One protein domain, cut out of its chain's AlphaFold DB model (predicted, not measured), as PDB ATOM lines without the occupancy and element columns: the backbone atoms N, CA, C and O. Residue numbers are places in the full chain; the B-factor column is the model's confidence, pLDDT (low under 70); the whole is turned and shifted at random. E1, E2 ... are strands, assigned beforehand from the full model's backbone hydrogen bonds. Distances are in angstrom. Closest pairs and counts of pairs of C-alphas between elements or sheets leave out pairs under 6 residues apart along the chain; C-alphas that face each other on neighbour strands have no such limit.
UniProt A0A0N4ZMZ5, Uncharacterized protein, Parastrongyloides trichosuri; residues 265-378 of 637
ATOM      1  N   THR A 265      43.889  10.794  73.108       95.19
ATOM      2  CA  THR A 265      42.803  10.246  72.296       95.19
ATOM      3  C   THR A 265      42.187   9.042  73.005       95.19
ATOM      4  O   THR A 265      42.846   8.033  73.226       95.19
ATOM      5  N   LEU A 266      40.901   9.127  73.338       95.81
ATOM      6  CA  LEU A 266      40.089   8.017  73.829       95.81
ATOM      7  C   LEU A 266      39.452   7.261  72.666       95.81
ATOM      8  O   LEU A 266      38.799   7.875  71.818       95.81
ATOM      9  N   LYS A 267      39.571   5.933  72.653       95.31
ATOM     10  CA  LYS A 267      38.883   5.074  71.677       95.31
ATOM     11  C   LYS A 267      38.405   3.761  72.302       95.31
ATOM     12  O   LYS A 267      39.065   3.249  73.203       95.31
ATOM     13  N   PRO A 268      37.322   3.150  71.802       96.06
ATOM     14  CA  PRO A 268      37.005   1.766  72.142       96.06
ATOM     15  C   PRO A 268      38.054   0.789  71.582       96.06
ATOM     16  O   PRO A 268      38.400   0.861  70.397       96.06
ATOM     17  N   ARG A 269      38.510  -0.154  72.410       94.44
ATOM     18  CA  ARG A 269      39.417  -1.261  72.066       94.44
ATOM     19  C   ARG A 269      38.815  -2.583  72.534       94.44
ATOM     20  O   ARG A 269      38.259  -2.684  73.628       94.44
ATOM     21  N   LEU A 270      38.927  -3.596  71.683       94.00
ATOM     22  CA  LEU A 270      38.607  -4.973  72.046       94.00
ATOM     23  C   LEU A 270      39.720  -5.535  72.936       94.00
ATOM     24  O   LEU A 270      40.899  -5.426  72.600       94.00
ATOM     25  N   GLN A 271      39.349  -6.135  74.061       91.06
ATOM     26  CA  GLN A 271      40.290  -6.784  74.972       91.06
ATOM     27  C   GLN A 271      40.674  -8.176  74.468       91.06
ATOM     28  O   GLN A 271      39.867  -8.859  73.832       91.06
ATOM     29  N   ASN A 272      41.885  -8.620  74.817       85.19
ATOM     30  CA  ASN A 272      42.394  -9.969  74.533       85.19
ATOM     31  C   ASN A 272      42.366 -10.339  73.040       85.19
ATOM     32  O   ASN A 272      42.170 -11.502  72.677       85.19
ATOM     33  N   ILE A 273      42.539  -9.346  72.168       87.44
ATOM     34  CA  ILE A 273      42.653  -9.549  70.731       87.44
ATOM     35  C   ILE A 273      43.956  -8.927  70.239       87.44
ATOM     36  O   ILE A 273      44.220  -7.745  70.451       87.44
ATOM     37  N   ASP A 274      44.769  -9.737  69.570       83.81
ATOM     38  CA  ASP A 274      46.010  -9.286  68.943       83.81
ATOM     39  C   ASP A 274      45.712  -8.781  67.522       83.81
ATOM     40  O   ASP A 274      46.023  -9.408  66.505       83.81
ATOM     41  N   ILE A 275      44.933  -7.700  67.463       84.62
ATOM     42  CA  ILE A 275      44.668  -6.934  66.245       84.62
ATOM     43  C   ILE A 275      44.830  -5.468  66.605       84.62
ATOM     44  O   ILE A 275      44.074  -4.944  67.422       84.62
ATOM     45  N   GLU A 276      45.745  -4.783  65.933       84.88
ATOM     46  CA  GLU A 276      45.799  -3.330  66.001       84.88
ATOM     47  C   GLU A 276      44.802  -2.714  65.007       84.88
ATOM     48  O   GLU A 276      44.799  -3.075  63.820       84.88
ATOM     49  N   PRO A 277      43.917  -1.807  65.456       89.62
ATOM     50  CA  PRO A 277      42.967  -1.170  64.566       89.62
ATOM     51  C   PRO A 277      43.663  -0.147  63.672       89.62
ATOM     52  O   PRO A 277      44.520   0.617  64.118       89.62
ATOM     53  N   LYS A 278      43.235  -0.066  62.413       90.81
ATOM     54  CA  LYS A 278      43.775   0.907  61.452       90.81
ATOM     55  C   LYS A 278      43.013   2.222  61.525       90.81
ATOM     56  O   LYS A 278      41.791   2.211  61.634       90.81
ATOM     57  N   LEU A 279      43.705   3.353  61.422       90.25
ATOM     58  CA  LEU A 279      43.046   4.653  61.315       90.25
ATOM     59  C   LEU A 279      42.461   4.833  59.903       90.25
ATOM     60  O   LEU A 279      43.166   4.710  58.905       90.25
ATOM     61  N   LEU A 280      41.168   5.132  59.819       89.94
ATOM     62  CA  LEU A 280      40.480   5.507  58.584       89.94
ATOM     63  C   LEU A 280      40.491   7.029  58.433       89.94
ATOM     64  O   LEU A 280      39.551   7.693  58.872       89.94
ATOM     65  N   GLU A 281      41.516   7.575  57.776       85.50
ATOM     66  CA  GLU A 281      41.741   9.029  57.672       85.50
ATOM     67  C   GLU A 281      40.511   9.817  57.206       85.50
ATOM     68  O   GLU A 281      40.135  10.799  57.840       85.50
ATOM     69  N   LYS A 282      39.810   9.337  56.167       83.94
ATOM     70  CA  LYS A 282      38.615  10.005  55.610       83.94
ATOM     71  C   LYS A 282      37.499  10.234  56.630       83.94
ATOM     72  O   LYS A 282      36.704  11.151  56.469       83.94
ATOM     73  N   SER A 283      37.411   9.371  57.638       83.12
ATOM     74  CA  SER A 283      36.345   9.392  58.643       83.12
ATOM     75  C   SER A 283      36.843   9.689  60.056       83.12
ATOM     76  O   SER A 283      36.031   9.858  60.960       83.12
ATOM     77  N   ASN A 284      38.166   9.763  60.251       88.00
ATOM     78  CA  ASN A 284      38.816   9.934  61.548       88.00
ATOM     79  C   ASN A 284      38.328   8.910  62.612       88.00
ATOM     80  O   ASN A 284      38.173   9.239  63.788       88.00
ATOM     81  N   MET A 285      38.091   7.661  62.187       93.12
ATOM     82  CA  MET A 285      37.683   6.527  63.032       93.12
ATOM     83  C   MET A 285      38.734   5.416  63.009       93.12
ATOM     84  O   MET A 285      39.460   5.263  62.029       93.12
ATOM     85  N   PHE A 286      38.780   4.594  64.050       94.56
ATOM     86  CA  PHE A 286      39.576   3.367  64.071       94.56
ATOM     87  C   PHE A 286      38.787   2.193  63.484       94.56
ATOM     88  O   PHE A 286      37.587   2.085  63.706       94.56
ATOM     89  N   LEU A 287      39.445   1.298  62.750       95.00
ATOM     90  CA  LEU A 287      38.830   0.153  62.082       95.00
ATOM     91  C   LEU A 287      39.391  -1.166  62.605       95.00
ATOM     92  O   LEU A 287      40.577  -1.450  62.426       95.00
ATOM     93  N   TYR A 288      38.508  -2.016  63.124       95.31
ATOM     94  CA  TYR A 288      38.771  -3.439  63.324       95.31
ATOM     95  C   TYR A 288      38.128  -4.254  62.207       95.31
ATOM     96  O   TYR A 288      36.914  -4.209  62.012       95.31
ATOM     97  N   LYS A 289      38.938  -5.058  61.513       93.81
ATOM     98  CA  LYS A 289      38.460  -6.107  60.607       93.81
ATOM     99  C   LYS A 289      38.599  -7.453  61.307       93.81
ATOM    100  O   LYS A 289      39.707  -7.975  61.434       93.81
ATOM    101  N   ILE A 290      37.484  -7.998  61.777       94.12
ATOM    102  CA  ILE A 290      37.451  -9.277  62.491       94.12
ATOM    103  C   ILE A 290      37.662 -10.393  61.472       94.12
ATOM    104  O   ILE A 290      36.849 -10.551  60.572       94.12
ATOM    105  N   SER A 291      38.757 -11.146  61.571       91.75
ATOM    106  CA  SER A 291      38.976 -12.334  60.736       91.75
ATOM    107  C   SER A 291      38.283 -13.567  61.318       91.75
ATOM    108  O   SER A 291      37.886 -13.580  62.482       91.75
ATOM    109  N   GLU A 292      38.151 -14.629  60.521       89.19
ATOM    110  CA  GLU A 292      37.432 -15.849  60.919       89.19
ATOM    111  C   GLU A 292      37.969 -16.485  62.212       89.19
ATOM    112  O   GLU A 292      37.188 -16.982  63.018       89.19
ATOM    113  N   LYS A 293      39.279 -16.381  62.487       91.06
ATOM    114  CA  LYS A 293      39.901 -16.906  63.722       91.06
ATOM    115  C   LYS A 293      39.410 -16.231  65.012       91.06
ATOM    116  O   LYS A 293      39.632 -16.762  66.106       91.06
ATOM    117  N   PHE A 294      38.785 -15.064  64.887       90.94
ATOM    118  CA  PHE A 294      38.215 -14.284  65.984       90.94
ATOM    119  C   PHE A 294      36.681 -14.344  66.012       90.94
ATOM    120  O   PHE A 294      36.052 -13.683  66.829       90.94
ATOM    121  N   MET A 295      36.058 -15.130  65.133       91.38
ATOM    122  CA  MET A 295      34.612 -15.344  65.158       91.38
ATOM    123  C   MET A 295      34.203 -16.283  66.296       91.38
ATOM    124  O   MET A 295      34.977 -17.139  66.724       91.38
ATOM    125  N   ASN A 296      32.954 -16.153  66.743       91.81
ATOM    126  CA  ASN A 296      32.280 -16.979  67.749       91.81
ATOM    127  C   ASN A 296      33.008 -17.062  69.101       91.81
ATOM    128  O   ASN A 296      32.768 -17.976  69.887       91.81
ATOM    129  N   LYS A 297      33.886 -16.097  69.380       92.25
ATOM    130  CA  LYS A 297      34.576 -15.937  70.658       92.25
ATOM    131  C   LYS A 297      34.011 -14.717  71.390       92.25
ATOM    132  O   LYS A 297      33.711 -13.720  70.729       92.25
ATOM    133  N   PRO A 298      33.853 -14.782  72.721       93.12
ATOM    134  CA  PRO A 298      33.421 -13.637  73.502       93.12
ATOM    135  C   PRO A 298      34.584 -12.659  73.697       93.12
ATOM    136  O   PRO A 298      35.672 -13.047  74.120       93.12
ATOM    137  N   TYR A 299      34.327 -11.379  73.454       93.75
ATOM    138  CA  TYR A 299      35.262 -10.284  73.697       93.75
ATOM    139  C   TYR A 299      34.642  -9.254  74.623       93.75
ATOM    140  O   TYR A 299      33.440  -9.012  74.579       93.75
ATOM    141  N   LYS A 300      35.467  -8.605  75.437       94.69
ATOM    142  CA  LYS A 300      35.073  -7.383  76.139       94.69
ATOM    143  C   LYS A 300      35.554  -6.180  75.347       94.69
ATOM    144  O   LYS A 300      36.578  -6.254  74.666       94.69
ATOM    145  N   ILE A 301      34.829  -5.076  75.444       94.38
ATOM    146  CA  ILE A 301      35.236  -3.801  74.863       94.38
ATOM    147  C   ILE A 301      35.383  -2.781  75.987       94.38
ATOM    148  O   ILE A 301      34.497  -2.656  76.828       94.38
ATOM    149  N   LYS A 302      36.506  -2.064  76.008       95.00
ATOM    150  CA  LYS A 302      36.726  -0.951  76.938       95.00
ATOM    151  C   LYS A 302      37.228   0.280  76.201       95.00
ATOM    152  O   LYS A 302      37.702   0.185  75.071       95.00
ATOM    153  N   CYS A 303      37.097   1.436  76.831       95.75
ATOM    154  CA  CYS A 303      37.734   2.654  76.357       95.75
ATOM    155  C   CYS A 303      39.187   2.674  76.793       95.75
ATOM    156  O   CYS A 303      39.475   2.368  77.945       95.75
ATOM    157  N   VAL A 304      40.067   3.038  75.869       94.75
ATOM    158  CA  VAL A 304      41.504   3.124  76.105       94.75
ATOM    159  C   VAL A 304      42.032   4.478  75.675       94.75
ATOM    160  O   VAL A 304      41.514   5.082  74.729       94.75
ATOM    161  N   SER A 305      43.066   4.934  76.364       94.62
ATOM    162  CA  SER A 305      43.772   6.182  76.117       94.62
ATOM    163  C   SER A 305      44.993   5.961  75.222       94.62
ATOM    164  O   SER A 305      45.736   4.992  75.366       94.62
ATOM    165  N   LEU A 306      45.181   6.876  74.274       92.38
ATOM    166  CA  LEU A 306      46.370   7.017  73.442       92.38
ATOM    167  C   LEU A 306      46.958   8.386  73.744       92.38
ATOM    168  O   LEU A 306      46.250   9.385  73.602       92.38
ATOM    169  N   ILE A 307      48.213   8.433  74.162       89.31
ATOM    170  CA  ILE A 307      48.907   9.686  74.458       89.31
ATOM    171  C   ILE A 307      49.631  10.102  73.187       89.31
ATOM    172  O   ILE A 307      50.345   9.293  72.609       89.31
ATOM    173  N   GLU A 308      49.375  11.318  72.706       86.75
ATOM    174  CA  GLU A 308      49.985  11.843  71.474       86.75
ATOM    175  C   GLU A 308      49.811  10.916  70.254       86.75
ATOM    176  O   GLU A 308      50.660  10.835  69.377       86.75
ATOM    177  N   GLU A 309      48.660  10.231  70.182       84.69
ATOM    178  CA  GLU A 309      48.316   9.223  69.159       84.69
ATOM    179  C   GLU A 309      49.103   7.902  69.234       84.69
ATOM    180  O   GLU A 309      48.847   6.996  68.433       84.69
ATOM    181  N   GLU A 310      49.959   7.729  70.237       85.81
ATOM    182  CA  GLU A 310      50.683   6.489  70.493       85.81
ATOM    183  C   GLU A 310      49.970   5.626  71.542       85.81
ATOM    184  O   GLU A 310      49.434   6.098  72.550       85.81
ATOM    185  N   TYR A 311      49.935   4.318  71.282       84.25
ATOM    186  CA  TYR A 311      49.417   3.347  72.238       84.25
ATOM    187  C   TYR A 311      50.536   2.878  73.161       84.25
ATOM    188  O   TYR A 311      51.565   2.380  72.707       84.25
ATOM    189  N   ASN A 312      50.287   2.967  74.461       84.69
ATOM    190  CA  ASN A 312      51.156   2.427  75.489       84.69
ATOM    191  C   ASN A 312      50.277   1.780  76.557       84.69
ATOM    192  O   ASN A 312      49.418   2.440  77.139       84.69
ATOM    193  N   GLU A 313      50.493   0.492  76.809       84.06
ATOM    194  CA  GLU A 313      49.700  -0.307  77.750       84.06
ATOM    195  C   GLU A 313      49.642   0.321  79.157       84.06
ATOM    196  O   GLU A 313      48.605   0.293  79.812       84.06
ATOM    197  N   LYS A 314      50.711   1.001  79.588       82.06
ATOM    198  CA  LYS A 314      50.779   1.683  80.898       82.06
ATOM    199  C   LYS A 314      49.804   2.846  81.023       82.06
ATOM    200  O   LYS A 314      49.405   3.222  82.122       82.06
ATOM    201  N   TYR A 315      49.446   3.435  79.893       86.62
ATOM    202  CA  TYR A 315      48.551   4.577  79.811       86.62
ATOM    203  C   TYR A 315      47.207   4.179  79.219       86.62
ATOM    204  O   TYR A 315      46.412   5.050  78.891       86.62
ATOM    205  N   GLU A 316      46.922   2.878  79.106       90.00
ATOM    206  CA  GLU A 316      45.669   2.396  78.536       90.00
ATOM    207  C   GLU A 316      44.461   2.966  79.296       90.00
ATOM    208  O   GLU A 316      43.500   3.405  78.670       90.00
ATOM    209  N   ASP A 317      44.544   3.065  80.625       91.25
ATOM    210  CA  ASP A 317      43.471   3.598  81.468       91.25
ATOM    211  C   ASP A 317      43.783   5.013  82.006       91.25
ATOM    212  O   ASP A 317      43.231   5.423  83.029       91.25
ATOM    213  N   PHE A 318      44.634   5.786  81.314       91.75
ATOM    214  CA  PHE A 318      45.192   7.061  81.796       91.75
ATOM    215  C   PHE A 318      44.156   8.069  82.299       91.75
ATOM    216  O   PHE A 318      44.347   8.716  83.325       91.75
ATOM    217  N   VAL A 319      43.013   8.181  81.627       92.12
ATOM    218  CA  VAL A 319      41.942   9.119  82.018       92.12
ATOM    219  C   VAL A 319      40.783   8.445  82.759       92.12
ATOM    220  O   VAL A 319      39.801   9.100  83.095       92.12
ATOM    221  N   SER A 320      40.883   7.144  83.052       90.69
ATOM    222  CA  SER A 320      39.807   6.363  83.691       90.69
ATOM    223  C   SER A 320      39.491   6.797  85.122       90.69
ATOM    224  O   SER A 320      38.391   6.553  85.611       90.69
ATOM    225  N   LYS A 321      40.448   7.441  85.800       88.94
ATOM    226  CA  LYS A 321      40.240   8.003  87.134       88.94
ATOM    227  C   LYS A 321      39.702   9.419  87.093       88.94
ATOM    228  O   LYS A 321      39.048   9.796  88.041       88.94
ATOM    229  N   SER A 322      39.860  10.182  86.015       90.19
ATOM    230  CA  SER A 322      39.359  11.561  85.966       90.19
ATOM    231  C   SER A 322      37.930  11.696  85.433       90.19
ATOM    232  O   SER A 322      37.380  12.796  85.421       90.19
ATOM    233  N   ALA A 323      37.291  10.604  85.006       92.75
ATOM    234  CA  ALA A 323      35.884  10.594  84.618       92.75
ATOM    235  C   ALA A 323      35.287   9.179  84.631       92.75
ATOM    236  O   ALA A 323      36.008   8.188  84.564       92.75
ATOM    237  N   ILE A 324      33.955   9.076  84.633       92.94
ATOM    238  CA  ILE A 324      33.255   7.811  84.373       92.94
ATOM    239  C   ILE A 324      33.160   7.612  82.860       92.94
ATOM    240  O   ILE A 324      32.517   8.400  82.159       92.94
ATOM    241  N   ILE A 325      33.785   6.546  82.365       94.94
ATOM    242  CA  ILE A 325      33.888   6.247  80.936       94.94
ATOM    243  C   ILE A 325      33.201   4.918  80.642       94.94
ATOM    244  O   ILE A 325      33.517   3.899  81.251       94.94
ATOM    245  N   ALA A 326      32.291   4.933  79.674       95.44
ATOM    246  CA  ALA A 326      31.562   3.759  79.217       95.44
ATOM    247  C   ALA A 326      31.651   3.626  77.693       95.44
ATOM    248  O   ALA A 326      31.732   4.622  76.969       95.44
ATOM    249  N   VAL A 327      31.618   2.398  77.185       96.56
ATOM    250  CA  VAL A 327      31.552   2.121  75.750       96.56
ATOM    251  C   VAL A 327      30.096   1.965  75.348       96.56
ATOM    252  O   VAL A 327      29.372   1.148  75.907       96.56
ATOM    253  N   TYR A 328      29.683   2.710  74.330       95.31
ATOM    254  CA  TYR A 328      28.351   2.615  73.753       95.31
ATOM    255  C   TYR A 328      28.425   2.107  72.325       95.31
ATOM    256  O   TYR A 328      29.255   2.564  71.530       95.31
ATOM    257  N   LYS A 329      27.494   1.220  71.972       92.94
ATOM    258  CA  LYS A 329      27.189   0.960  70.570       92.94
ATOM    259  C   LYS A 329      26.301   2.087  70.053       92.94
ATOM    260  O   LYS A 329      25.221   2.330  70.589       92.94
ATOM    261  N   GLU A 330      26.752   2.800  69.021       87.00
ATOM    262  CA  GLU A 330      26.077   4.027  68.576       87.00
ATOM    263  C   GLU A 330      24.650   3.759  68.087       87.00
ATOM    264  O   GLU A 330      23.732   4.524  68.381       87.00
ATOM    265  N   TYR A 331      24.440   2.639  67.394       80.75
ATOM    266  CA  TYR A 331      23.096   2.194  67.052       80.75
ATOM    267  C   TYR A 331      22.431   1.530  68.260       80.75
ATOM    268  O   TYR A 331      22.913   0.510  68.747       80.75
ATOM    269  N   GLY A 332      21.318   2.108  68.715       76.88
ATOM    270  CA  GLY A 332      20.587   1.672  69.908       76.88
ATOM    271  C   GLY A 332      21.020   2.366  71.200       76.88
ATOM    272  O   GLY A 332      20.298   2.253  72.182       76.88
ATOM    273  N   MET A 333      22.138   3.116  71.190       84.75
ATOM    274  CA  MET A 333      22.712   3.772  72.378       84.75
ATOM    275  C   MET A 333      22.804   2.811  73.570       84.75
ATOM    276  O   MET A 333      22.461   3.144  74.700       84.75
ATOM    277  N   GLU A 334      23.259   1.597  73.283       88.06
ATOM    278  CA  GLU A 334      23.360   0.524  74.258       88.06
ATOM    279  C   GLU A 334      24.729   0.579  74.941       88.06
ATOM    280  O   GLU A 334      25.752   0.610  74.249       88.06
ATOM    281  N   ASP A 335      24.751   0.585  76.275       91.88
ATOM    282  CA  ASP A 335      25.981   0.442  77.058       91.88
ATOM    283  C   ASP A 335      26.490  -0.997  76.944       91.88
ATOM    284  O   ASP A 335      25.790  -1.962  77.262       91.88
ATOM    285  N   VAL A 336      27.719  -1.139  76.463       92.38
ATOM    286  CA  VAL A 336      28.355  -2.432  76.213       92.38
ATOM    287  C   VAL A 336      29.581  -2.670  77.091       92.38
ATOM    288  O   VAL A 336      30.275  -3.665  76.902       92.38
ATOM    289  N   SER A 337      29.843  -1.790  78.058       89.69
ATOM    290  CA  SER A 337      31.067  -1.807  78.876       89.69
ATOM    291  C   SER A 337      31.216  -3.097  79.690       89.69
ATOM    292  O   SER A 337      32.320  -3.607  79.863       89.69
ATOM    293  N   ASN A 338      30.093  -3.653  80.158       89.06
ATOM    294  CA  ASN A 338      30.062  -4.820  81.047       89.06
ATOM    295  C   ASN A 338      29.615  -6.120  80.361       89.06
ATOM    296  O   ASN A 338      29.506  -7.149  81.028       89.06
ATOM    297  N   ARG A 339      29.346  -6.102  79.048       89.19
ATOM    298  CA  ARG A 339      28.877  -7.288  78.312       89.19
ATOM    299  C   ARG A 339      29.980  -7.904  77.461       89.19
ATOM    300  O   ARG A 339      30.862  -7.205  76.967       89.19
ATOM    301  N   SER A 340      29.894  -9.212  77.241       90.06
ATOM    302  CA  SER A 340      30.662  -9.863  76.184       90.06
ATOM    303  C   SER A 340      29.987  -9.650  74.829       90.06
ATOM    304  O   SER A 340      28.767  -9.724  74.696       90.06
ATOM    305  N   ILE A 341      30.803  -9.377  73.820       91.12
ATOM    306  CA  ILE A 341      30.418  -9.222  72.421       91.12
ATOM    307  C   ILE A 341      30.941 -10.444  71.674       91.12
ATOM    308  O   ILE A 341      32.120 -10.779  71.802       91.12
ATOM    309  N   THR A 342      30.088 -11.099  70.888       93.12
ATOM    310  CA  THR A 342      30.467 -12.298  70.135       93.12
ATOM    311  C   THR A 342      30.225 -12.069  68.654       93.12
ATOM    312  O   THR A 342      29.101 -12.129  68.165       93.12
ATOM    313  N   PHE A 343      31.305 -11.851  67.914       92.19
ATOM    314  CA  PHE A 343      31.250 -11.676  66.466       92.19
ATOM    315  C   PHE A 343      30.924 -13.012  65.793       92.19
ATOM    316  O   PHE A 343      31.773 -13.894  65.741       92.19
ATOM    317  N   GLY A 344      29.694 -13.195  65.319       88.88
ATOM    318  CA  GLY A 344      29.252 -14.444  64.695       88.88
ATOM    319  C   GLY A 344      28.358 -14.203  63.485       88.88
ATOM    320  O   GLY A 344      28.476 -13.192  62.801       88.88
ATOM    321  N   ASN A 345      27.404 -15.107  63.251       85.88
ATOM    322  CA  ASN A 345      26.430 -15.002  62.153       85.88
ATOM    323  C   ASN A 345      25.348 -13.924  62.365       85.88
ATOM    324  O   ASN A 345      24.386 -13.865  61.598       85.88
ATOM    325  N   ASP A 346      25.483 -13.075  63.382       84.31
ATOM    326  CA  ASP A 346      24.573 -11.968  63.651       84.31
ATOM    327  C   ASP A 346      25.281 -10.628  63.418       84.31
ATOM    328  O   ASP A 346      26.381 -10.376  63.912       84.31
ATOM    329  N   LEU A 347      24.622  -9.745  62.671       87.81
ATOM    330  CA  LEU A 347      25.096  -8.393  62.384       87.81
ATOM    331  C   LEU A 347      25.016  -7.468  63.609       87.81
ATOM    332  O   LEU A 347      25.608  -6.386  63.594       87.81
ATOM    333  N   LYS A 348      24.294  -7.865  64.668       87.06
ATOM    334  CA  LYS A 348      24.043  -7.036  65.858       87.06
ATOM    335  C   LYS A 348      25.293  -6.616  66.622       87.06
ATOM    336  O   LYS A 348      25.206  -5.651  67.366       87.06
ATOM    337  N   ASP A 349      26.418  -7.299  66.464       90.88
ATOM    338  CA  ASP A 349      27.649  -7.000  67.205       90.88
ATOM    339  C   ASP A 349      28.660  -6.221  66.349       90.88
ATOM    340  O   ASP A 349      29.648  -5.691  66.853       90.88
ATOM    341  N   TYR A 350      28.376  -6.040  65.060       93.31
ATOM    342  CA  TYR A 350      29.167  -5.201  64.164       93.31
ATOM    343  C   TYR A 350      28.633  -3.768  64.114       93.31
ATOM    344  O   TYR A 350      27.466  -3.494  64.422       93.31
ATOM    345  N   GLY A 351      29.497  -2.848  63.694       94.25
ATOM    346  CA  GLY A 351      29.188  -1.432  63.529       94.25
ATOM    347  C   GLY A 351      30.072  -0.532  64.382       94.25
ATOM    348  O   GLY A 351      31.193  -0.893  64.743       94.25
ATOM    349  N   LYS A 352      29.572   0.668  64.659       94.88
ATOM    350  CA  LYS A 352      30.327   1.742  65.302       94.88
ATOM    351  C   LYS A 352      30.131   1.778  66.819       94.88
ATOM    352  O   LYS A 352      29.006   1.708  67.323       94.88
ATOM    353  N   TYR A 353      31.245   1.939  67.517       95.81
ATOM    354  CA  TYR A 353      31.364   2.043  68.963       95.81
ATOM    355  C   TYR A 353      32.014   3.373  69.328       95.81
ATOM    356  O   TYR A 353      32.901   3.842  68.614       95.81
ATOM    357  N   LYS A 354      31.611   3.955  70.458       95.62
ATOM    358  CA  LYS A 354      32.172   5.213  70.968       95.62
ATOM    359  C   LYS A 354      32.333   5.187  72.479       95.62
ATOM    360  O   LYS A 354      31.585   4.502  73.174       95.62
ATOM    361  N   CYS A 355      33.272   5.977  72.977       96.94
ATOM    362  CA  CYS A 355      33.397   6.252  74.401       96.94
ATOM    363  C   CYS A 355      32.445   7.381  74.801       96.94
ATOM    364  O   CYS A 355      32.427   8.438  74.172       96.94
ATOM    365  N   ILE A 356      31.659   7.161  75.846       95.56
ATOM    366  CA  ILE A 356      30.822   8.169  76.490       95.56
ATOM    367  C   ILE A 356      31.450   8.506  77.833       95.56
ATOM    368  O   ILE A 356      31.738   7.617  78.630       95.56
ATOM    369  N   ILE A 357      31.660   9.799  78.061       95.44
ATOM    370  CA  ILE A 357      32.291  10.322  79.267       95.44
ATOM    371  C   ILE A 357      31.254  11.091  80.077       95.44
ATOM    372  O   ILE A 357      30.567  11.972  79.556       95.44
ATOM    373  N   THR A 358      31.166  10.767  81.360       94.06
ATOM    374  CA  THR A 358      30.271  11.383  82.344       94.06
ATOM    375  C   THR A 358      31.027  11.634  83.649       94.06
ATOM    376  O   THR A 358      32.125  11.117  83.826       94.06
ATOM    377  N   ASN A 359      30.463  12.447  84.549       92.56
ATOM    378  CA  ASN A 359      31.034  12.743  85.872       92.56
ATOM    379  C   ASN A 359      32.543  13.075  85.832       92.56
ATOM    380  O   ASN A 359      33.373  12.364  86.392       92.56
ATOM    381  N   MET A 360      32.893  14.110  85.068       92.31
ATOM    382  CA  MET A 360      34.277  14.538  84.860       92.31
ATOM    383  C   MET A 360      34.785  15.315  86.074       92.31
ATOM    384  O   MET A 360      34.077  16.184  86.584       92.31
ATOM    385  N   THR A 361      36.015  15.036  86.486       89.75
ATOM    386  CA  THR A 361      36.707  15.746  87.564       89.75
ATOM    387  C   THR A 361      37.537  16.914  87.023       89.75
ATOM    388  O   THR A 361      37.618  17.127  85.811       89.75
ATOM    389  N   GLU A 362      38.180  17.681  87.906       87.00
ATOM    390  CA  GLU A 362      39.020  18.822  87.510       87.00
ATOM    391  C   GLU A 362      40.259  18.396  86.710       87.00
ATOM    392  O   GLU A 362      40.721  19.137  85.844       87.00
ATOM    393  N   ALA A 363      40.764  17.177  86.933       86.94
ATOM    394  CA  ALA A 363      41.864  16.624  86.142       86.94
ATOM    395  C   ALA A 363      41.463  16.273  84.698       86.94
ATOM    396  O   ALA A 363      42.337  16.070  83.855       86.94
ATOM    397  N   TYR A 364      40.165  16.198  84.381       90.19
ATOM    398  CA  TYR A 364      39.697  15.925  83.024       90.19
ATOM    399  C   TYR A 364      39.659  17.216  82.190       90.19
ATOM    400  O   TYR A 364      38.647  17.921  82.099       90.19
ATOM    401  N   VAL A 365      40.768  17.527  81.519       91.25
ATOM    402  CA  VAL A 365      40.866  18.713  80.655       91.25
ATOM    403  C   VAL A 365      40.238  18.425  79.288       91.25
ATOM    404  O   VAL A 365      40.903  17.982  78.355       91.25
ATOM    405  N   LYS A 366      38.937  18.720  79.134       92.31
ATOM    406  CA  LYS A 366      38.165  18.474  77.891       92.31
ATOM    407  C   LYS A 366      38.878  18.913  76.607       92.31
ATOM    408  O   LYS A 366      38.816  18.206  75.613       92.31
ATOM    409  N   ALA A 367      39.544  20.070  76.621       93.12
ATOM    410  CA  ALA A 367      40.228  20.619  75.448       93.12
ATOM    411  C   ALA A 367      41.435  19.780  74.980       93.12
ATOM    412  O   ALA A 367      41.864  19.911  73.836       93.12
ATOM    413  N   LYS A 368      41.975  18.927  75.856       92.56
ATOM    414  CA  LYS A 368      43.120  18.048  75.593       92.56
ATOM    415  C   LYS A 368      42.713  16.601  75.318       92.56
ATOM    416  O   LYS A 368      43.547  15.810  74.894       92.56
ATOM    417  N   ILE A 369      41.439  16.257  75.512       93.62
ATOM    418  CA  ILE A 369      40.940  14.891  75.361       93.62
ATOM    419  C   ILE A 369      40.032  14.802  74.135       93.62
ATOM    420  O   ILE A 369      38.932  15.357  74.105       93.62
ATOM    421  N   LYS A 370      40.479  14.063  73.120       95.19
ATOM    422  CA  LYS A 370      39.723  13.781  71.898       95.19
ATOM    423  C   LYS A 370      39.088  12.401  72.001       95.19
ATOM    424  O   LYS A 370      39.756  11.429  72.314       95.19
ATOM    425  N   VAL A 371      37.807  12.282  71.677       95.38
ATOM    426  CA  VAL A 371      37.143  10.976  71.565       95.38
ATOM    427  C   VAL A 371      37.092  10.578  70.100       95.38
ATOM    428  O   VAL A 371      36.687  11.382  69.256       95.38
ATOM    429  N   ARG A 372      37.512   9.354  69.787       95.44
ATOM    430  CA  ARG A 372      37.391   8.767  68.453       95.44
ATOM    431  C   ARG A 372      36.563   7.501  68.497       95.44
ATOM    432  O   ARG A 372      36.627   6.710  69.437       95.44
ATOM    433  N   ASP A 373      35.816   7.322  67.426       95.38
ATOM    434  CA  ASP A 373      34.955   6.172  67.266       95.38
ATOM    435  C   ASP A 373      35.734   4.993  66.689       95.38
ATOM    436  O   ASP A 373      36.723   5.156  65.964       95.38
ATOM    437  N   THR A 374      35.245   3.797  66.985       96.19
ATOM    438  CA  THR A 374      35.793   2.539  66.494       96.19
ATOM    439  C   THR A 374      34.722   1.812  65.690       96.19
ATOM    440  O   THR A 374      33.669   1.454  66.211       96.19
ATOM    441  N   LEU A 375      34.993   1.571  64.413       96.12
ATOM    442  CA  LEU A 375      34.184   0.767  63.511       96.12
ATOM    443  C   LEU A 375      34.691  -0.679  63.520       96.12
ATOM    444  O   LEU A 375      35.857  -0.941  63.231       96.12
ATOM    445  N   ILE A 376      33.807  -1.627  63.818       95.62
ATOM    446  CA  ILE A 376      34.111  -3.058  63.799       95.62
ATOM    447  C   ILE A 376      33.329  -3.711  62.663       95.62
ATOM    448  O   ILE A 376      32.095  -3.680  62.652       95.62
ATOM    449  N   ILE A 377      34.047  -4.308  61.710       95.25
ATOM    450  CA  ILE A 377      33.478  -4.954  60.523       95.25
ATOM    451  C   ILE A 377      33.877  -6.436  60.437       95.25
ATOM    452  O   ILE A 377      34.929  -6.830  60.952       95.25
ATOM    453  N   PRO A 378      33.060  -7.264  59.768       95.31
ATOM    454  CA  PRO A 378      33.400  -8.655  59.464       95.31
ATOM    455  C   PRO A 378      34.487  -8.760  58.367       95.31
ATOM    456  O   PRO A 378      34.919  -7.741  57.811       95.31
TER     457      PRO A 378
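AT A GLANCE: This is residues 265 to 378 of the 637 residues of an uncharacterized protein of Parastrongyloides trichosuri (UniProt A0A0N4ZMZ5). With little regular structure, this is a small, loop-rich sandwich: the sheet E4, E1, E7 lies partly face to face with the sheet E2, E3, E8, E6, E5, and E7 runs on into E8. The 114 printed residues have eight named strands, E1 to E8, and no named helix, with 42 residues in named elements: all strand, both sheets mixed. It is compact, with a radius of gyration of the C-alphas of 13.8 A, and spans 44 by 27 by 25 A.

IN THESE COORDINATES: E1, residues 265 to 270, begins at C-alpha (42.803, 10.246, 72.296). E2 is 278 to 280, E3 285 to 289, E4 301 to 307, E5 324 to 329, E6 351 to 358, 22.8 A long, E7 369 to 371. E8, 374 to 377, ends at C-alpha (33.478, -4.954, 60.523).

HOW THE PARTS SIT: E5 and E6 form a hairpin, with N 356 and O 326 2.8 A apart. E8 is antiparallel to E6, with N 353 and O 374 at 2.8 A. The closest C-alphas of E1 and E6, Pro 268 and Lys 354, are 6.1 A apart.

THE WHOLE: The printed part has no cut. The links E3 to E4, E4 to E5 and E5 to E6 are long. No printed residue is under 70 in pLDDT.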